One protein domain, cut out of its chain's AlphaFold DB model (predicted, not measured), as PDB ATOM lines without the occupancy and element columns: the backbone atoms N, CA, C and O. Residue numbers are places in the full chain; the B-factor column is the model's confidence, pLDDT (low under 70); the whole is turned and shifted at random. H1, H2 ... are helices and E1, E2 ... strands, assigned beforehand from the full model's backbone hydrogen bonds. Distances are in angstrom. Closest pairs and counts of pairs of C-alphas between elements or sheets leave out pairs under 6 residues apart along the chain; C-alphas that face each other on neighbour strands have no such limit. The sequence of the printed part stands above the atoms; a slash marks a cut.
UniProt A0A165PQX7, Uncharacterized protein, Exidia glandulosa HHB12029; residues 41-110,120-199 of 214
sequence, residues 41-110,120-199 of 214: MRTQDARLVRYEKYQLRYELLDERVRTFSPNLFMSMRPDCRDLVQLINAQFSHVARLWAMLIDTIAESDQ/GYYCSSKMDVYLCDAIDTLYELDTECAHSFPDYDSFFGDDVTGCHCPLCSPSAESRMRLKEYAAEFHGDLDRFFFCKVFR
ATOM      1  N   MET A  41      52.508  78.361  -1.464       77.06
ATOM      2  CA  MET A  41      51.335  78.440  -2.340       77.06
ATOM      3  C   MET A  41      51.314  79.793  -3.035       77.06
ATOM      4  O   MET A  41      51.790  80.766  -2.462       77.06
ATOM      5  N   ARG A  42      50.727  79.906  -4.228       81.38
ATOM      6  CA  ARG A  42      50.644  81.202  -4.912       81.38
ATOM      7  C   ARG A  42      49.323  81.430  -5.625       81.38
ATOM      8  O   ARG A  42      48.589  80.494  -5.936       81.38
ATOM      9  N   THR A  43      49.017  82.691  -5.902       79.75
ATOM     10  CA  THR A  43      47.941  83.048  -6.830       79.75
ATOM     11  C   THR A  43      48.271  82.587  -8.249       79.75
ATOM     12  O   THR A  43      49.421  82.271  -8.576       79.75
ATOM     13  N   GLN A  44      47.247  82.525  -9.102       77.81
ATOM     14  CA  GLN A  44      47.394  82.109 -10.499       77.81
ATOM     15  C   GLN A  44      48.422  82.956 -11.240       77.81
ATOM     16  O   GLN A  44      49.339  82.405 -11.835       77.81
ATOM     17  N   ASP A  45      48.329  84.273 -11.091       82.19
ATOM     18  CA  ASP A  45      49.251  85.260 -11.660       82.19
ATOM     19  C   ASP A  45      50.620  85.321 -10.963       82.19
ATOM     20  O   ASP A  45      51.441  86.170 -11.295       82.19
ATOM     21  N   ALA A  46      50.846  84.468  -9.960       85.31
ATOM     22  CA  ALA A  46      52.017  84.440  -9.097       85.31
ATOM     23  C   ALA A  46      52.336  85.747  -8.351       85.31
ATOM     24  O   ALA A  46      53.350  85.790  -7.667       85.31
ATOM     25  N   ARG A  47      51.505  86.796  -8.390       88.19
ATOM     26  CA  ARG A  47      51.817  88.081  -7.726       88.19
ATOM     27  C   ARG A  47      51.839  87.993  -6.204       88.19
ATOM     28  O   ARG A  47      52.516  88.783  -5.546       88.19
ATOM     29  N   LEU A  48      51.112  87.033  -5.644       85.31
ATOM     30  CA  LEU A  48      51.072  86.759  -4.216       85.31
ATOM     31  C   LEU A  48      51.528  85.323  -3.957       85.31
ATOM     32  O   LEU A  48      50.955  84.373  -4.491       85.31
ATOM     33  N   VAL A  49      52.513  85.181  -3.077       84.88
ATOM     34  CA  VAL A  49      53.014  83.904  -2.569       84.88
ATOM     35  C   VAL A  49      52.734  83.832  -1.073       84.88
ATOM     36  O   VAL A  49      53.037  84.746  -0.315       84.88
ATOM     37  N   ARG A  50      52.169  82.721  -0.622       80.12
ATOM     38  CA  ARG A  50      52.192  82.301   0.773       80.12
ATOM     39  C   ARG A  50      53.502  81.559   1.024       80.12
ATOM     40  O   ARG A  50      53.786  80.601   0.310       80.12
ATOM     41  N   TYR A  51      54.226  81.976   2.058       82.00
ATOM     42  CA  TYR A  51      55.395  81.287   2.598       82.00
ATOM     43  C   TYR A  51      55.172  80.999   4.092       82.00
ATOM     44  O   TYR A  51      55.156  81.918   4.901       82.00
ATOM     45  N   GLU A  52      54.938  79.743   4.472       78.19
ATOM     46  CA  GLU A  52      54.535  79.318   5.824       78.19
ATOM     47  C   GLU A  52      53.302  80.080   6.353       78.19
ATOM     48  O   GLU A  52      52.155  79.822   5.956       78.19
ATOM     49  N   LYS A  53      53.544  81.011   7.277       75.38
ATOM     50  CA  LYS A  53      52.568  81.901   7.900       75.38
ATOM     51  C   LYS A  53      52.611  83.319   7.331       75.38
ATOM     52  O   LYS A  53      51.835  84.142   7.789       75.38
ATOM     53  N   TYR A  54      53.454  83.590   6.338       80.94
ATOM     54  CA  TYR A  54      53.648  84.899   5.724       80.94
ATOM     55  C   TYR A  54      52.969  84.989   4.354       80.94
ATOM     56  O   TYR A  54      52.845  83.998   3.625       80.94
ATOM     57  N   GLN A  55      52.548  86.199   3.988       82.88
ATOM     58  CA  GLN A  55      52.112  86.547   2.637       82.88
ATOM     59  C   GLN A  55      53.112  87.516   2.029       82.88
ATOM     60  O   GLN A  55      53.273  88.643   2.483       82.88
ATOM     61  N   LEU A  56      53.759  87.072   0.966       87.00
ATOM     62  CA  LEU A  56      54.770  87.813   0.245       87.00
ATOM     63  C   LEU A  56      54.154  88.308  -1.061       87.00
ATOM     64  O   LEU A  56      53.646  87.523  -1.866       87.00
ATOM     65  N   ARG A  57      54.185  89.622  -1.268       89.44
ATOM     66  CA  ARG A  57      53.727  90.259  -2.508       89.44
ATOM     67  C   ARG A  57      54.929  90.606  -3.360       89.44
ATOM     68  O   ARG A  57      55.888  91.191  -2.854       89.44
ATOM     69  N   TYR A  58      54.848  90.302  -4.649       90.81
ATOM     70  CA  TYR A  58      55.913  90.639  -5.584       90.81
ATOM     71  C   TYR A  58      56.192  92.148  -5.602       90.81
ATOM     72  O   TYR A  58      57.349  92.554  -5.603       90.81
ATOM     73  N   GLU A  59      55.153  92.986  -5.532       90.31
ATOM     74  CA  GLU A  59      55.311  94.443  -5.534       90.31
ATOM     75  C   GLU A  59      56.123  94.946  -4.329       90.31
ATOM     76  O   GLU A  59      56.937  95.854  -4.478       90.31
ATOM     77  N   LEU A  60      55.953  94.326  -3.156       88.94
ATOM     78  CA  LEU A  60      56.726  94.667  -1.957       88.94
ATOM     79  C   LEU A  60      58.186  94.233  -2.095       88.94
ATOM     80  O   LEU A  60      59.088  94.956  -1.679       88.94
ATOM     81  N   LEU A  61      58.433  93.065  -2.694       90.44
ATOM     82  CA  LEU A  61      59.789  92.602  -2.983       90.44
ATOM     83  C   LEU A  61      60.497  93.527  -3.983       90.44
ATOM     84  O   LEU A  61      61.645  93.900  -3.758       90.44
ATOM     85  N   ASP A  62      59.828  93.904  -5.072       90.00
ATOM     86  CA  ASP A  62      60.360  94.824  -6.083       90.00
ATOM     87  C   ASP A  62      60.634  96.214  -5.490       90.00
ATOM     88  O   ASP A  62      61.686  96.803  -5.744       90.00
ATOM     89  N   GLU A  63      59.751  96.713  -4.621       88.94
ATOM     90  CA  GLU A  63      60.016  97.925  -3.849       88.94
ATOM     91  C   GLU A  63      61.260  97.760  -2.971       88.94
ATOM     92  O   GLU A  63      62.154  98.607  -3.029       88.94
ATOM     93  N   ARG A  64      61.374  96.659  -2.218       86.19
ATOM     94  CA  ARG A  64      62.543  96.397  -1.368       86.19
ATOM     95  C   ARG A  64      63.831  96.313  -2.161       86.19
ATOM     96  O   ARG A  64      64.802  96.930  -1.752       86.19
ATOM     97  N   VAL A  65      63.852  95.663  -3.318       87.50
ATOM     98  CA  VAL A  65      65.038  95.639  -4.194       87.50
ATOM     99  C   VAL A  65      65.501  97.055  -4.565       87.50
ATOM    100  O   VAL A  65      66.700  97.295  -4.698       87.50
ATOM    101  N   ARG A  66      64.574  98.008  -4.715       86.81
ATOM    102  CA  ARG A  66      64.886  99.401  -5.079       86.81
ATOM    103  C   ARG A  66      65.265 100.267  -3.885       86.81
ATOM    104  O   ARG A  66      66.044 101.204  -4.044       86.81
ATOM    105  N   THR A  67      64.680 100.001  -2.722       85.44
ATOM    106  CA  THR A  67      64.806 100.854  -1.533       85.44
ATOM    107  C   THR A  67      65.756 100.298  -0.484       85.44
ATOM    108  O   THR A  67      66.094 101.020   0.454       85.44
ATOM    109  N   PHE A  68      66.222  99.053  -0.639       82.81
ATOM    110  CA  PHE A  68      67.130  98.413   0.301       82.81
ATOM    111  C   PHE A  68      68.402  99.244   0.462       82.81
ATOM    112  O   PHE A  68      69.260  99.318  -0.420       82.81
ATOM    113  N   SER A  69      68.509  99.888   1.619       72.81
ATOM    114  CA  SER A  69      69.631 100.732   1.982       72.81
ATOM    115  C   SER A  69      70.156 100.263   3.332       72.81
ATOM    116  O   SER A  69      69.460 100.403   4.340       72.81
ATOM    117  N   PRO A  70      71.355  99.667   3.388       66.25
ATOM    118  CA  PRO A  70      71.923  99.270   4.659       66.25
ATOM    119  C   PRO A  70      72.265 100.490   5.507       66.25
ATOM    120  O   PRO A  70      72.849 101.465   5.028       66.25
ATOM    121  N   ASN A  71      71.926 100.410   6.791       65.19
ATOM    122  CA  ASN A  71      72.173 101.470   7.757       65.19
ATOM    123  C   ASN A  71      73.669 101.829   7.829       65.19
ATOM    124  O   ASN A  71      74.542 100.962   7.756       65.19
ATOM    125  N   LEU A  72      73.977 103.110   8.054       57.00
ATOM    126  CA  LEU A  72      75.349 103.648   8.127       57.00
ATOM    127  C   LEU A  72      76.228 102.972   9.200       57.00
ATOM    128  O   LEU A  72      77.449 102.970   9.090       57.00
ATOM    129  N   PHE A  73      75.621 102.373  10.226       54.84
ATOM    130  CA  PHE A  73      76.336 101.593  11.238       54.84
ATOM    131  C   PHE A  73      76.650 100.154  10.789       54.84
ATOM    132  O   PHE A  73      77.654  99.591  11.226       54.84
ATOM    133  N   MET A  74      75.859  99.574   9.876       58.97
ATOM    134  CA  MET A  74      76.097  98.235   9.311       58.97
ATOM    135  C   MET A  74      77.335  98.218   8.408       58.97
ATOM    136  O   MET A  74      78.043  97.218   8.340       58.97
ATOM    137  N   SER A  75      77.641  99.342   7.755       57.28
ATOM    138  CA  SER A  75      78.798  99.472   6.862       57.28
ATOM    139  C   SER A  75      80.144  99.587   7.590       57.28
ATOM    140  O   SER A  75      81.185  99.481   6.940       57.28
ATOM    141  N   MET A  76      80.153  99.760   8.919       59.78
ATOM    142  CA  MET A  76      81.387  99.893   9.710       59.78
ATOM    143  C   MET A  76      81.953  98.564  10.236       59.78
ATOM    144  O   MET A  76      83.105  98.532  10.670       59.78
ATOM    145  N   ARG A  77      81.188  97.465  10.196       70.50
ATOM    146  CA  ARG A  77      81.655  96.122  10.583       70.50
ATOM    147  C   ARG A  77      81.775  95.223   9.342       70.50
ATOM    148  O   ARG A  77      80.781  95.083   8.635       70.50
ATOM    149  N   PRO A  78      82.943  94.609   9.066       68.12
ATOM    150  CA  PRO A  78      83.143  93.779   7.873       68.12
ATOM    151  C   PRO A  78      82.127  92.636   7.740       68.12
ATOM    152  O   PRO A  78      81.473  92.537   6.710       68.12
ATOM    153  N   ASP A  79      81.903  91.869   8.809       70.75
ATOM    154  CA  ASP A  79      80.970  90.728   8.800       70.75
ATOM    155  C   ASP A  79      79.524  91.169   8.504       70.75
ATOM    156  O   ASP A  79      78.774  90.519   7.779       70.75
ATOM    157  N   CYS A  80      79.149  92.342   9.015       75.44
ATOM    158  CA  CYS A  80      77.846  92.958   8.789       75.44
ATOM    159  C   CYS A  80      77.672  93.430   7.341       75.44
ATOM    160  O   CYS A  80      76.581  93.342   6.779       75.44
ATOM    161  N   ARG A  81      78.750  93.930   6.730       77.25
ATOM    162  CA  ARG A  81      78.759  94.373   5.336       77.25
ATOM    163  C   ARG A  81      78.559  93.199   4.381       77.25
ATOM    164  O   ARG A  81      77.796  93.341   3.427       77.25
ATOM    165  N   ASP A  82      79.215  92.075   4.638       82.75
ATOM    166  CA  ASP A  82      79.115  90.890   3.786       82.75
ATOM    167  C   ASP A  82      77.707  90.282   3.860       82.75
ATOM    168  O   ASP A  82      77.098  90.030   2.821       82.75
ATOM    169  N   LEU A  83      77.129  90.166   5.063       82.94
ATOM    170  CA  LEU A  83      75.745  89.707   5.251       82.94
ATOM    171  C   LEU A  83      74.733  90.587   4.498       82.94
ATOM    172  O   LEU A  83      73.873  90.089   3.776       82.94
ATOM    173  N   VAL A  84      74.873  91.909   4.595       82.31
ATOM    174  CA  VAL A  84      74.038  92.868   3.856       82.31
ATOM    175  C   VAL A  84      74.158  92.692   2.343       82.31
ATOM    176  O   VAL A  84      73.158  92.764   1.624       82.31
ATOM    177  N   GLN A  85      75.376  92.497   1.838       84.31
ATOM    178  CA  GLN A  85      75.600  92.282   0.409       84.31
ATOM    179  C   GLN A  85      74.966  90.974  -0.061       84.31
ATOM    180  O   GLN A  85      74.366  90.953  -1.137       84.31
ATOM    181  N   LEU A  86      75.056  89.918   0.751       89.12
ATOM    182  CA  LEU A  86      74.406  88.637   0.488       89.12
ATOM    183  C   LEU A  86      72.885  88.783   0.440       89.12
ATOM    184  O   LEU A  86      72.270  88.329  -0.522       89.12
ATOM    185  N   ILE A  87      72.284  89.488   1.401       89.38
ATOM    186  CA  ILE A  87      70.841  89.768   1.419       89.38
ATOM    187  C   ILE A  87      70.416  90.539   0.173       89.38
ATOM    188  O   ILE A  87      69.472  90.143  -0.503       89.38
ATOM    189  N   ASN A  88      71.139  91.599  -0.193       88.31
ATOM    190  CA  ASN A  88      70.815  92.381  -1.385       88.31
ATOM    191  C   ASN A  88      70.916  91.551  -2.679       88.31
ATOM    192  O   ASN A  88      70.063  91.636  -3.571       88.31
ATOM    193  N   ALA A  89      71.956  90.717  -2.784       90.31
ATOM    194  CA  ALA A  89      72.118  89.793  -3.898       90.31
ATOM    195  C   ALA A  89      70.973  88.769  -3.946       90.31
ATOM    196  O   ALA A  89      70.454  88.489  -5.031       90.31
ATOM    197  N   GLN A  90      70.545  88.270  -2.785       93.00
ATOM    198  CA  GLN A  90      69.464  87.303  -2.670       93.00
ATOM    199  C   GLN A  90      68.098  87.922  -2.977       93.00
ATOM    200  O   GLN A  90      67.358  87.342  -3.766       93.00
ATOM    201  N   PHE A  91      67.789  89.125  -2.483       91.50
ATOM    202  CA  PHE A  91      66.595  89.882  -2.879       91.50
ATOM    203  C   PHE A  91      66.521  90.033  -4.396       91.50
ATOM    204  O   PHE A  91      65.514  89.698  -5.019       91.50
ATOM    205  N   SER A  92      67.628  90.461  -5.009       92.19
ATOM    206  CA  SER A  92      67.722  90.605  -6.461       92.19
ATOM    207  C   SER A  92      67.531  89.269  -7.185       92.19
ATOM    208  O   SER A  92      66.948  89.223  -8.268       92.19
ATOM    209  N   HIS A  93      68.041  88.171  -6.626       94.38
ATOM    210  CA  HIS A  93      67.890  86.845  -7.212       94.38
ATOM    211  C   HIS A  93      66.447  86.343  -7.152       94.38
ATOM    212  O   HIS A  93      65.925  85.924  -8.188       94.38
ATOM    213  N   VAL A  94      65.807  86.444  -5.985       94.12
ATOM    214  CA  VAL A  94      64.399  86.087  -5.780       94.12
ATOM    215  C   VAL A  94      63.517  86.923  -6.704       94.12
ATOM    216  O   VAL A  94      62.709  86.358  -7.433       94.12
ATOM    217  N   ALA A  95      63.727  88.241  -6.772       93.62
ATOM    218  CA  ALA A  95      62.942  89.124  -7.633       93.62
ATOM    219  C   ALA A  95      63.053  88.752  -9.118       93.62
ATOM    220  O   ALA A  95      62.049  88.779  -9.828       93.62
ATOM    221  N   ARG A  96      64.243  88.349  -9.591       94.50
ATOM    222  CA  ARG A  96      64.422  87.853 -10.965       94.50
ATOM    223  C   ARG A  96      63.679  86.543 -11.212       94.50
ATOM    224  O   ARG A  96      63.002  86.431 -12.228       94.50
ATOM    225  N   LEU A  97      63.813  85.556 -10.320       93.00
ATOM    226  CA  LEU A  97      63.109  84.271 -10.450       93.00
ATOM    227  C   LEU A  97      61.592  84.469 -10.457       93.00
ATOM    228  O   LEU A  97      60.890  83.888 -11.279       93.00
ATOM    229  N   TRP A  98      61.106  85.335  -9.573       93.94
ATOM    230  CA  TRP A  98      59.693  85.637  -9.430       93.94
ATOM    231  C   TRP A  98      59.138  86.384 -10.648       93.94
ATOM    232  O   TRP A  98      58.103  85.991 -11.177       93.94
ATOM    233  N   ALA A  99      59.860  87.383 -11.165       93.31
ATOM    234  CA  ALA A  99      59.492  88.065 -12.406       93.31
ATOM    235  C   ALA A  99      59.409  87.087 -13.588       93.31
ATOM    236  O   ALA A  99      58.395  87.042 -14.274       93.31
ATOM    237  N   MET A 100      60.426  86.232 -13.765       92.38
ATOM    238  CA  MET A 100      60.420  85.216 -14.826       92.38
ATOM    239  C   MET A 100      59.236  84.255 -14.704       92.38
ATOM    240  O   MET A 100      58.674  83.855 -15.721       92.38
ATOM    241  N   LEU A 101      58.853  83.869 -13.482       89.50
ATOM    242  CA  LEU A 101      57.675  83.035 -13.250       89.50
ATOM    243  C   LEU A 101      56.389  83.751 -13.687       89.50
ATOM    244  O   LEU A 101      55.591  83.153 -14.403       89.50
ATOM    245  N   ILE A 102      56.209  85.015 -13.291       89.75
ATOM    246  CA  ILE A 102      55.050  85.837 -13.678       89.75
ATOM    247  C   ILE A 102      54.970  85.960 -15.205       89.75
ATOM    248  O   ILE A 102      53.910  85.713 -15.780       89.75
ATOM    249  N   ASP A 103      56.087  86.279 -15.861       89.38
ATOM    250  CA  ASP A 103      56.153  86.425 -17.318       89.38
ATOM    251  C   ASP A 103      55.831  85.101 -18.025       89.38
ATOM    252  O   ASP A 103      54.995  85.063 -18.926       89.38
ATOM    253  N   THR A 104      56.411  83.989 -17.558       85.56
ATOM    254  CA  THR A 104      56.150  82.647 -18.110       85.56
ATOM    255  C   THR A 104      54.668  82.281 -18.010       85.56
ATOM    256  O   THR A 104      54.096  81.733 -18.953       85.56
ATOM    257  N   ILE A 105      54.030  82.587 -16.875       82.25
ATOM    258  CA  ILE A 105      52.599  82.342 -16.677       82.25
ATOM    259  C   ILE A 105      51.781  83.197 -17.644       82.25
ATOM    260  O   ILE A 105      50.931  82.659 -18.351       82.25
ATOM    261  N   ALA A 106      52.078  84.495 -17.732       83.31
ATOM    262  CA  ALA A 106      51.375  85.420 -18.615       83.31
ATOM    263  C   ALA A 106      51.483  85.025 -20.100       83.31
ATOM    264  O   ALA A 106      50.522  85.186 -20.852       83.31
ATOM    265  N   GLU A 107      52.629  84.483 -20.522       81.69
ATOM    266  CA  GLU A 107      52.833  83.938 -21.869       81.69
ATOM    267  C   GLU A 107      52.057  82.631 -22.089       81.69
ATOM    268  O   GLU A 107      51.479  82.427 -23.158       81.69
ATOM    269  N   SER A 108      51.999  81.758 -21.078       72.00
ATOM    270  CA  SER A 108      51.277  80.482 -21.157       72.00
ATOM    271  C   SER A 108      49.749  80.640 -21.147       72.00
ATOM    272  O   SER A 108      49.050  79.921 -21.861       72.00
ATOM    273  N   ASP A 109      49.220  81.634 -20.430       62.66
ATOM    274  CA  ASP A 109      47.782  81.923 -20.361       62.66
ATOM    275  C   ASP A 109      47.224  82.504 -21.680       62.66
ATOM    276  O   ASP A 109      46.010  82.497 -21.896       62.66
ATOM    277  N   GLN A 110      48.081  82.931 -22.621       54.69
ATOM    278  CA  GLN A 110      47.662  83.300 -23.983       54.69
ATOM    279  C   GLN A 110      47.347  82.086 -24.882       54.69
ATOM    280  O   GLN A 110      46.843  82.263 -25.994       54.69
ATOM    281  N   GLY A 120      44.092  79.161  -6.489       53.06
ATOM    282  CA  GLY A 120      45.440  78.917  -5.968       53.06
ATOM    283  C   GLY A 120      46.224  77.906  -6.807       53.06
ATOM    284  O   GLY A 120      45.832  76.748  -6.944       53.06
ATOM    285  N   TYR A 121      47.357  78.348  -7.356       62.56
ATOM    286  CA  TYR A 121      48.282  77.499  -8.097       62.56
ATOM    287  C   TYR A 121      49.411  77.015  -7.185       62.56
ATOM    288  O   TYR A 121      49.886  77.704  -6.278       62.56
ATOM    289  N   TYR A 122      49.808  75.778  -7.445       65.38
ATOM    290  CA  TYR A 122      50.844  75.043  -6.730       65.38
ATOM    291  C   TYR A 122      52.204  75.274  -7.389       65.38
ATOM    292  O   TYR A 122      52.264  75.849  -8.475       65.38
ATOM    293  N   CYS A 123      53.288  74.787  -6.774       64.44
ATOM    294  CA  CYS A 123      54.562  74.626  -7.473       64.44
ATOM    295  C   CYS A 123      54.368  73.699  -8.684       64.44
ATOM    296  O   CYS A 123      54.472  72.482  -8.564       64.44
ATOM    297  N   SER A 124      54.040  74.272  -9.837       65.88
ATOM    298  CA  SER A 124      53.638  73.556 -11.050       65.88
ATOM    299  C   SER A 124      54.717  73.624 -12.126       65.88
ATOM    300  O   SER A 124      54.459  73.361 -13.297       65.88
ATOM    301  N   SER A 125      55.914  74.066 -11.757       70.62
ATOM    302  CA  SER A 125      57.052  74.189 -12.649       70.62
ATOM    303  C   SER A 125      58.351  74.040 -11.866       70.62
ATOM    304  O   SER A 125      58.412  74.294 -10.663       70.62
ATOM    305  N   LYS A 126      59.441  73.702 -12.563       73.69
ATOM    306  CA  LYS A 126      60.788  73.738 -11.970       73.69
ATOM    307  C   LYS A 126      61.148  75.140 -11.455       73.69
ATOM    308  O   LYS A 126      61.859  75.249 -10.462       73.69
ATOM    309  N   MET A 127      60.630  76.195 -12.094       80.44
ATOM    310  CA  MET A 127      60.844  77.582 -11.670       80.44
ATOM    311  C   MET A 127      60.244  77.851 -10.288       80.44
ATOM    312  O   MET A 127      60.897  78.491  -9.469       80.44
ATOM    313  N   ASP A 128      59.061  77.303  -9.994       77.94
ATOM    314  CA  ASP A 128      58.460  77.412  -8.661       77.94
ATOM    315  C   ASP A 128      59.370  76.809  -7.583       77.94
ATOM    316  O   ASP A 128      59.518  77.386  -6.512       77.94
ATOM    317  N   VAL A 129      60.027  75.680  -7.868       76.31
ATOM    318  CA  VAL A 129      60.929  75.013  -6.912       76.31
ATOM    319  C   VAL A 129      62.182  75.843  -6.648       76.31
ATOM    320  O   VAL A 129      62.599  75.988  -5.502       76.31
ATOM    321  N   TYR A 130      62.775  76.410  -7.701       82.75
ATOM    322  CA  TYR A 130      63.916  77.313  -7.548       82.75
ATOM    323  C   TYR A 130      63.536  78.579  -6.785       82.75
ATOM    324  O   TYR A 130      64.315  79.054  -5.963       82.75
ATOM    325  N   LEU A 131      62.333  79.106  -7.022       87.00
ATOM    326  CA  LEU A 131      61.816  80.242  -6.273       87.00
ATOM    327  C   LEU A 131      61.608  79.889  -4.792       87.00
ATOM    328  O   LEU A 131      61.989  80.687  -3.940       87.00
ATOM    329  N   CYS A 132      61.101  78.692  -4.475       83.75
ATOM    330  CA  CYS A 132      60.986  78.211  -3.092       83.75
ATOM    331  C   CYS A 132      62.344  78.192  -2.383       83.75
ATOM    332  O   CYS A 132      62.483  78.799  -1.328       83.75
ATOM    333  N   ASP A 133      63.354  77.553  -2.979       83.12
ATOM    334  CA  ASP A 133      64.693  77.465  -2.379       83.12
ATOM    335  C   ASP A 133      65.352  78.845  -2.213       83.12
ATOM    336  O   ASP A 133      66.023  79.126  -1.212       83.12
ATOM    337  N   ALA A 134      65.131  79.741  -3.177       89.62
ATOM    338  CA  ALA A 134      65.628  81.104  -3.093       89.62
ATOM    339  C   ALA A 134      64.928  81.903  -1.977       89.62
ATOM    340  O   ALA A 134      65.596  82.686  -1.296       89.62
ATOM    341  N   ILE A 135      63.624  81.698  -1.760       90.19
ATOM    342  CA  ILE A 135      62.866  82.311  -0.659       90.19
ATOM    343  C   ILE A 135      63.280  81.720   0.693       90.19
ATOM    344  O   ILE A 135      63.485  82.500   1.616       90.19
ATOM    345  N   ASP A 136      63.485  80.401   0.806       87.69
ATOM    346  CA  ASP A 136      64.018  79.761   2.024       87.69
ATOM    347  C   ASP A 136      65.364  80.405   2.410       87.69
ATOM    348  O   ASP A 136      65.583  80.815   3.549       87.69
ATOM    349  N   THR A 137      66.259  80.560   1.430       89.75
ATOM    350  CA  THR A 137      67.579  81.175   1.642       89.75
ATOM    351  C   THR A 137      67.458  82.653   2.026       89.75
ATOM    352  O   THR A 137      68.185  83.134   2.893       89.75
ATOM    353  N   LEU A 138      66.532  83.393   1.403       91.31
ATOM    354  CA  LEU A 138      66.267  84.785   1.765       91.31
ATOM    355  C   LEU A 138      65.728  84.895   3.193       91.31
ATOM    356  O   LEU A 138      66.151  85.787   3.917       91.31
ATOM    357  N   TYR A 139      64.837  83.993   3.603       90.12
ATOM    358  CA  TYR A 139      64.287  83.944   4.955       90.12
ATOM    359  C   TYR A 139      65.371  83.715   6.007       90.12
ATOM    360  O   TYR A 139      65.410  84.435   7.004       90.12
ATOM    361  N   GLU A 140      66.273  82.756   5.780       89.44
ATOM    362  CA  GLU A 140      67.394  82.485   6.688       89.44
ATOM    363  C   GLU A 140      68.288  83.728   6.856       89.44
ATOM    364  O   GLU A 140      68.558  84.145   7.983       89.44
ATOM    365  N   LEU A 141      68.674  84.369   5.744       89.50
ATOM    366  CA  LEU A 141      69.518  85.568   5.761       89.50
ATOM    367  C   LEU A 141      68.817  86.784   6.389       89.50
ATOM    368  O   LEU A 141      69.420  87.506   7.183       89.50
ATOM    369  N   ASP A 142      67.550  87.021   6.044       88.44
ATOM    370  CA  ASP A 142      66.737  88.120   6.578       88.44
ATOM    371  C   ASP A 142      66.550  87.973   8.092       88.44
ATOM    372  O   ASP A 142      66.736  88.932   8.843       88.44
ATOM    373  N   THR A 143      66.292  86.744   8.544       88.00
ATOM    374  CA  THR A 143      66.188  86.400   9.963       88.00
ATOM    375  C   THR A 143      67.506  86.672  10.684       88.00
ATOM    376  O   THR A 143      67.509  87.332  11.720       88.00
ATOM    377  N   GLU A 144      68.640  86.207  10.161       86.69
ATOM    378  CA  GLU A 144      69.956  86.454  10.769       86.69
ATOM    379  C   GLU A 144      70.287  87.955  10.852       86.69
ATOM    380  O   GLU A 144      70.822  88.434  11.860       86.69
ATOM    381  N   CYS A 145      69.896  88.721   9.832       83.88
ATOM    382  CA  CYS A 145      70.030  90.173   9.812       83.88
ATOM    383  C   CYS A 145      69.179  90.838  10.898       83.88
ATOM    384  O   CYS A 145      69.706  91.600  11.705       83.88
ATOM    385  N   ALA A 146      67.889  90.502  10.978       85.31
ATOM    386  CA  ALA A 146      66.979  91.024  11.996       85.31
ATOM    387  C   ALA A 146      67.472  90.745  13.428       85.31
ATOM    388  O   ALA A 146      67.362  91.602  14.303       85.31
ATOM    389  N   HIS A 147      68.077  89.578  13.672       84.75
ATOM    390  CA  HIS A 147      68.684  89.263  14.972       84.75
ATOM    391  C   HIS A 147      69.945  90.088  15.260       84.75
ATOM    392  O   HIS A 147      70.216  90.431  16.412       84.75
ATOM    393  N   SER A 148      70.731  90.390  14.226       81.44
ATOM    394  CA  SER A 148      72.005  91.104  14.351       81.44
ATOM    395  C   SER A 148      71.838  92.624  14.441       81.44
ATOM    396  O   SER A 148      72.700  93.304  15.006       81.44
ATOM    397  N   PHE A 149      70.745  93.169  13.897       78.12
ATOM    398  CA  PHE A 149      70.514  94.607  13.775       78.12
ATOM    399  C   PHE A 149      69.098  94.990  14.238       78.12
ATOM    400  O   PHE A 149      68.133  94.723  13.529       78.12
ATOM    401  N   PRO A 150      68.962  95.692  15.377       76.12
ATOM    402  CA  PRO A 150      67.654  96.070  15.924       76.12
ATOM    403  C   PRO A 150      66.817  96.996  15.028       76.12
ATOM    404  O   PRO A 150      65.594  96.967  15.104       76.12
ATOM    405  N   ASP A 151      67.469  97.809  14.191       77.75
ATOM    406  CA  ASP A 151      66.812  98.750  13.270       77.75
ATOM    407  C   ASP A 151      66.578  98.148  11.871       77.75
ATOM    408  O   ASP A 151      66.253  98.871  10.928       77.75
ATOM    409  N   TYR A 152      66.827  96.845  11.693       79.12
ATOM    410  CA  TYR A 152      66.584  96.166  10.427       79.12
ATOM    411  C   TYR A 152      65.106  95.819  10.284       79.12
ATOM    412  O   TYR A 152      64.524  95.122  11.112       79.12
ATOM    413  N   ASP A 153      64.519  96.301   9.198       82.00
ATOM    414  CA  ASP A 153      63.125  96.053   8.869       82.00
ATOM    415  C   ASP A 153      63.007  94.785   8.016       82.00
ATOM    416  O   ASP A 153      63.376  94.777   6.837       82.00
ATOM    417  N   SER A 154      62.551  93.707   8.657       84.50
ATOM    418  CA  SER A 154      62.466  92.365   8.078       84.50
ATOM    419  C   SER A 154      61.471  92.299   6.925       84.50
ATOM    420  O   SER A 154      60.377  92.863   6.974       84.50
ATOM    421  N   PHE A 155      61.827  91.535   5.894       83.50
ATOM    422  CA  PHE A 155      60.914  91.239   4.794       83.50
ATOM    423  C   PHE A 155      59.759  90.304   5.206       83.50
ATOM    424  O   PHE A 155      58.697  90.331   4.586       83.50
ATOM    425  N   PHE A 156      59.936  89.502   6.262       80.88
ATOM    426  CA  PHE A 156      58.993  88.470   6.710       80.88
ATOM    427  C   PHE A 156      58.267  88.853   8.015       80.88
ATOM    428  O   PHE A 156      58.211  88.068   8.956       80.88
ATOM    429  N   GLY A 157      57.714  90.067   8.098       64.75
ATOM    430  CA  GLY A 157      57.064  90.573   9.321       64.75
ATOM    431  C   GLY A 157      55.544  90.367   9.414       64.75
ATOM    432  O   GLY A 157      55.005  90.264  10.518       64.75
ATOM    433  N   ASP A 158      54.846  90.289   8.279       64.50
ATOM    434  CA  ASP A 158      53.378  90.264   8.246       64.50
ATOM    435  C   ASP A 158      52.835  88.830   8.348       64.50
ATOM    436  O   ASP A 158      52.601  88.137   7.350       64.50
ATOM    437  N   ASP A 159      52.628  88.382   9.588       64.44
ATOM    438  CA  ASP A 159      51.961  87.115   9.877       64.44
ATOM    439  C   ASP A 159      50.496  87.145   9.423       64.44
ATOM    440  O   ASP A 159      49.677  87.976   9.827       64.44
ATOM    441  N   VAL A 160      50.121  86.128   8.661       62.50
ATOM    442  CA  VAL A 160      48.773  85.887   8.160       62.50
ATOM    443  C   VAL A 160      47.942  85.206   9.256       62.50
ATOM    444  O   VAL A 160      47.485  84.068   9.130       62.50
ATOM    445  N   THR A 161      47.771  85.875  10.394       58.59
ATOM    446  CA  THR A 161      46.940  85.349  11.485       58.59
ATOM    447  C   THR A 161      45.454  85.410  11.109       58.59
ATOM    448  O   THR A 161      44.934  86.446  10.708       58.59
ATOM    449  N   GLY A 162      44.750  84.275  11.211       57.06
ATOM    450  CA  GLY A 162      43.291  84.205  11.020       57.06
ATOM    451  C   GLY A 162      42.782  84.252   9.573       57.06
ATOM    452  O   GLY A 162      41.582  84.425   9.360       57.06
ATOM    453  N   CYS A 163      43.642  84.094   8.563       64.25
ATOM    454  CA  CYS A 163      43.186  84.040   7.173       64.25
ATOM    455  C   CYS A 163      42.636  82.657   6.801       64.25
ATOM    456  O   CYS A 163      43.260  81.625   7.052       64.25
ATOM    457  N   HIS A 164      41.490  82.653   6.121       65.12
ATOM    458  CA  HIS A 164      40.818  81.454   5.613       65.12
ATOM    459  C   HIS A 164      40.744  81.424   4.082       65.12
ATOM    460  O   HIS A 164      39.905  80.727   3.518       65.12
ATOM    461  N   CYS A 165      41.592  82.194   3.392       67.56
ATOM    462  CA  CYS A 165      41.608  82.181   1.934       67.56
ATOM    463  C   CYS A 165      42.044  80.803   1.393       67.56
ATOM    464  O   CYS A 165      42.655  80.018   2.130       67.56
ATOM    465  N   PRO A 166      41.800  80.510   0.106       66.12
ATOM    466  CA  PRO A 166      42.176  79.236  -0.515       66.12
ATOM    467  C   PRO A 166      43.668  78.887  -0.379       66.12
ATOM    468  O   PRO A 166      44.018  77.716  -0.250       66.12
ATOM    469  N   LEU A 167      44.551  79.895  -0.321       68.50
ATOM    470  CA  LEU A 167      45.982  79.708  -0.045       68.50
ATOM    471  C   LEU A 167      46.246  79.340   1.420       68.50
ATOM    472  O   LEU A 167      47.181  78.611   1.726       68.50
ATOM    473  N   CYS A 168      45.450  79.860   2.353       67.31
ATOM    474  CA  CYS A 168      45.616  79.618   3.782       67.31
ATOM    475  C   CYS A 168      45.010  78.276   4.223       67.31
ATOM    476  O   CYS A 168      45.544  77.614   5.114       67.31
ATOM    477  N   SER A 169      43.919  77.861   3.579       68.56
ATOM    478  CA  SER A 169      43.149  76.653   3.888       68.56
ATOM    479  C   SER A 169      42.739  75.909   2.605       68.56
ATOM    480  O   SER A 169      41.561  75.910   2.248       68.56
ATOM    481  N   PRO A 170      43.681  75.257   1.896       69.12
ATOM    482  CA  PRO A 170      43.372  74.596   0.632       69.12
ATOM    483  C   PRO A 170      42.451  73.390   0.805       69.12
ATOM    484  O   PRO A 170      42.535  72.638   1.790       69.12
ATOM    485  N   SER A 171      41.620  73.161  -0.212       71.50
ATOM    486  CA  SER A 171      40.737  71.996  -0.292       71.50
ATOM    487  C   SER A 171      41.525  70.674  -0.326       71.50
ATOM    488  O   SER A 171      42.738  70.646  -0.553       71.50
ATOM    489  N   ALA A 172      40.854  69.544  -0.087       72.25
ATOM    490  CA  ALA A 172      41.490  68.228  -0.200       72.25
ATOM    491  C   ALA A 172      41.942  67.930  -1.643       72.25
ATOM    492  O   ALA A 172      43.018  67.374  -1.847       72.25
ATOM    493  N   GLU A 173      41.157  68.354  -2.634       72.50
ATOM    494  CA  GLU A 173      41.487  68.218  -4.055       72.50
ATOM    495  C   GLU A 173      42.726  69.041  -4.422       72.50
ATOM    496  O   GLU A 173      43.659  68.525  -5.035       72.50
ATOM    497  N   SER A 174      42.780  70.288  -3.949       66.56
ATOM    498  CA  SER A 174      43.938  71.174  -4.070       66.56
ATOM    499  C   SER A 174      45.216  70.516  -3.551       66.56
ATOM    500  O   SER A 174      46.248  70.515  -4.218       66.56
ATOM    501  N   ARG A 175      45.132  69.882  -2.376       69.06
ATOM    502  CA  ARG A 175      46.252  69.146  -1.772       69.06
ATOM    503  C   ARG A 175      46.648  67.897  -2.561       69.06
ATOM    504  O   ARG A 175      47.821  67.545  -2.547       69.06
ATOM    505  N   MET A 176      45.717  67.213  -3.228       68.81
ATOM    506  CA  MET A 176      46.049  66.057  -4.073       68.81
ATOM    507  C   MET A 176      46.732  66.469  -5.377       68.81
ATOM    508  O   MET A 176      47.750  65.883  -5.725       68.81
ATOM    509  N   ARG A 177      46.254  67.517  -6.053       67.12
ATOM    510  CA  ARG A 177      46.902  68.015  -7.281       67.12
ATOM    511  C   ARG A 177      48.305  68.546  -7.020       67.12
ATOM    512  O   ARG A 177      49.214  68.276  -7.793       67.12
ATOM    513  N   LEU A 178      48.487  69.248  -5.896       65.31
ATOM    514  CA  LEU A 178      49.800  69.603  -5.357       65.31
ATOM    515  C   LEU A 178      50.678  68.329  -5.386       65.31
ATOM    516  O   LEU A 178      51.705  68.328  -6.068       65.31
ATOM    517  N   LYS A 179      50.239  67.225  -4.742       62.94
ATOM    518  CA  LYS A 179      50.988  65.943  -4.634       62.94
ATOM    519  C   LYS A 179      51.434  65.391  -5.987       62.94
ATOM    520  O   LYS A 179      52.573  64.946  -6.115       62.94
ATOM    521  N   GLU A 180      50.564  65.457  -6.985       65.69
ATOM    522  CA  GLU A 180      50.840  64.980  -8.341       65.69
ATOM    523  C   GLU A 180      51.901  65.830  -9.053       65.69
ATOM    524  O   GLU A 180      52.880  65.278  -9.559       65.69
ATOM    525  N   TYR A 181      51.775  67.161  -9.019       64.00
ATOM    526  CA  TYR A 181      52.744  68.056  -9.658       64.00
ATOM    527  C   TYR A 181      54.134  67.948  -9.041       64.00
ATOM    528  O   TYR A 181      55.135  67.914  -9.753       64.00
ATOM    529  N   ALA A 182      54.222  67.821  -7.721       59.31
ATOM    530  CA  ALA A 182      55.510  67.617  -7.078       59.31
ATOM    531  C   ALA A 182      56.179  66.320  -7.547       59.31
ATOM    532  O   ALA A 182      57.347  66.312  -7.932       59.31
ATOM    533  N   ALA A 183      55.438  65.212  -7.581       60.22
ATOM    534  CA  ALA A 183      55.981  63.952  -8.075       60.22
ATOM    535  C   ALA A 183      56.499  64.071  -9.524       60.22
ATOM    536  O   ALA A 183      57.561  63.531  -9.839       60.22
ATOM    537  N   GLU A 184      55.795  64.817 -10.379       61.50
ATOM    538  CA  GLU A 184      56.168  65.055 -11.777       61.50
ATOM    539  C   GLU A 184      57.422  65.938 -11.925       61.50
ATOM    540  O   GLU A 184      58.341  65.599 -12.673       61.50
ATOM    541  N   PHE A 185      57.510  67.048 -11.187       59.75
ATOM    542  CA  PHE A 185      58.592  68.028 -11.352       59.75
ATOM    543  C   PHE A 185      59.857  67.716 -10.546       59.75
ATOM    544  O   PHE A 185      60.906  68.320 -10.799       59.75
ATOM    545  N   HIS A 186      59.788  66.773  -9.604       59.66
ATOM    546  CA  HIS A 186      60.898  66.453  -8.706       59.66
ATOM    547  C   HIS A 186      61.627  65.142  -9.006       59.66
ATOM    548  O   HIS A 186      62.676  64.907  -8.409       59.66
ATOM    549  N   GLY A 187      61.142  64.315  -9.941       55.47
ATOM    550  CA  GLY A 187      61.785  63.038 -10.286       55.47
ATOM    551  C   GLY A 187      63.250  63.151 -10.746       55.47
ATOM    552  O   GLY A 187      64.005  62.191 -10.610       55.47
ATOM    553  N   ASP A 188      63.661  64.331 -11.227       61.19
ATOM    554  CA  ASP A 188      65.017  64.629 -11.713       61.19
ATOM    555  C   ASP A 188      65.861  65.491 -10.749       61.19
ATOM    556  O   ASP A 188      66.996  65.844 -11.082       61.19
ATOM    557  N   LEU A 189      65.318  65.911  -9.600       63.69
ATOM    558  CA  LEU A 189      66.043  66.779  -8.668       63.69
ATOM    559  C   LEU A 189      67.051  65.982  -7.839       63.69
ATOM    560  O   LEU A 189      66.831  64.822  -7.489       63.69
ATOM    561  N   ASP A 190      68.161  66.631  -7.484       67.88
ATOM    562  CA  ASP A 190      69.105  66.060  -6.529       67.88
ATOM    563  C   ASP A 190      68.415  65.809  -5.176       67.88
ATOM    564  O   ASP A 190      67.638  66.635  -4.687       67.88
ATOM    565  N   ARG A 191      68.708  64.658  -4.556       63.88
ATOM    566  CA  ARG A 191      68.076  64.222  -3.301       63.88
ATOM    567  C   ARG A 191      68.245  65.249  -2.184       63.88
ATOM    568  O   ARG A 191      67.317  65.415  -1.394       63.88
ATOM    569  N   PHE A 192      69.397  65.914  -2.092       65.31
ATOM    570  CA  PHE A 192      69.634  66.919  -1.056       65.31
ATOM    571  C   PHE A 192      68.761  68.149  -1.278       65.31
ATOM    572  O   PHE A 192      68.154  68.637  -0.327       65.31
ATOM    573  N   PHE A 193      68.649  68.606  -2.525       66.38
ATOM    574  CA  PHE A 193      67.797  69.736  -2.884       66.38
ATOM    575  C   PHE A 193      66.322  69.436  -2.599       66.38
ATOM    576  O   PHE A 193      65.641  70.226  -1.951       66.38
ATOM    577  N   PHE A 194      65.865  68.239  -2.973       65.62
ATOM    578  CA  PHE A 194      64.527  67.763  -2.642       65.62
ATOM    579  C   PHE A 194      64.287  67.774  -1.126       65.62
ATOM    580  O   PHE A 194      63.385  68.445  -0.644       65.62
ATOM    581  N   CYS A 195      65.133  67.101  -0.344       63.31
ATOM    582  CA  CYS A 195      64.945  67.025   1.108       63.31
ATOM    583  C   CYS A 195      65.062  68.389   1.806       63.31
ATOM    584  O   CYS A 195      64.511  68.549   2.888       63.31
ATOM    585  N   LYS A 196      65.784  69.359   1.229       66.75
ATOM    586  CA  LYS A 196      65.876  70.725   1.760       66.75
ATOM    587  C   LYS A 196      64.562  71.484   1.563       66.75
ATOM    588  O   LYS A 196      63.994  71.929   2.553       66.75
ATOM    589  N   VAL A 197      64.072  71.572   0.324       62.50
ATOM    590  CA  VAL A 197      62.815  72.273  -0.013       62.50
ATOM    591  C   VAL A 197      61.617  71.611   0.677       62.50
ATOM    592  O   VAL A 197      60.667  72.264   1.100       62.50
ATOM    593  N   PHE A 198      61.697  70.294   0.860       61.88
ATOM    594  CA  PHE A 198      60.642  69.473   1.440       61.88
ATOM    595  C   PHE A 198      60.927  69.044   2.890       61.88
ATOM    596  O   PHE A 198      60.358  68.067   3.368       61.88
ATOM    597  N   ARG A 199      61.808  69.751   3.614       57.75
ATOM    598  CA  ARG A 199      62.339  69.323   4.927       57.75
ATOM    599  C   ARG A 199      61.275  69.065   5.996       57.75
ATOM    600  O   ARG A 199      61.419  68.114   6.759       57.75
TER     601      ARG A 199
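AT A GLANCE: This is residues 41 to 110 and 120 to 199 of the 214 residues of an uncharacterized protein of Exidia glandulosa HHB12029 (UniProt A0A165PQX7). Two long helices, H2 and H3, lie side by side and run opposite ways as the core of the domain; H1 packs on H2, the small strand hairpin E1 and E2 leads straight into H1, and H5 packs on the first half of H3. H4 is set across the line of H3 near its first residue, and a long link, residues 149 to 171, leads from the end of H3 to H4. The printed part has 150 residues with two named strands and then five named helices, in the order E1, E2, H1, H2, H3, H4, H5; the two-stranded sheet is antiparallel and the class is mostly helix. The whole is compact, with a radius of gyration of the C-alphas of 16.6 A and spans of 52 by 36 by 32 A.

HOW THE PARTS SIT: E1, residues 48 to 51, and E2, residues 54 to 57, form an antiparallel hairpin at 153 degrees, with N 49 and O 56 at 2.9 A and N 56 and O 49 at 2.8 A, within hydrogen-bond range. Residues 41 to 42 pair antiparallel with residues 49 to 50 of E1. H3, residues 126 to 148, and E1 are near each other, with 5 pairs of C-alphas within 10 A. H2, residues 78 to 108, touches H3 at a shallow tilt of 27 degrees, opposite ways; their closest C-alphas are those of Val 94 and Ala 134, 5.8 A apart. H1, residues 58 to 67, and H2 form a helical hairpin. H2 touches H1 with residues 88 to 98 alone, closest at the C-alphas of Val 65 and Phe 91, 6.1 A apart; the tilt of 37 degrees is only just steep. H5, residues 191 to 197, touches residues 129 to 136 of H3 at a steep tilt of 60 degrees, the same way; the closest C-alphas are those of Asp 133 and Val 197, 6.0 A apart. H4, residues 172 to 186, is close to H3 but not clearly touching, about perpendicular at 82 degrees, with the C-alphas of Lys 126 and Phe 185 closest at 6.1 A. The helix packing is mostly crossed, but only just: 1 of 3 touching pairs is at a shallow tilt. H1 and H3 are apart. In H1, H2, H3, H4 and H5 every O i to N i+4 pair is within hydrogen-bond range.

IN THESE COORDINATES: E1 begins at C-alpha 48 (51.072, 86.759, -4.216). H2 is 45.1 A long, from C-alpha 78 at (83.143, 93.779, 7.873); H3 is 33.5 A, H4 21.3 A and H1 14.1 A. H5, 10.2 A, ends at C-alpha 197 (62.815, 72.273, -0.013).

THE WHOLE: The C-alphas farthest apart, those of Met 76 and Glu 173, are 52.8 A apart. Residues 111 to 119 are not printed, and C-alphas 110 and 120 are 18.7 A apart across this cut. The link from H3 to H4 is long. The mean pLDDT of the printed part is 76.6; 55 residues are under 70, among them 157 to 170 and 174 to 199.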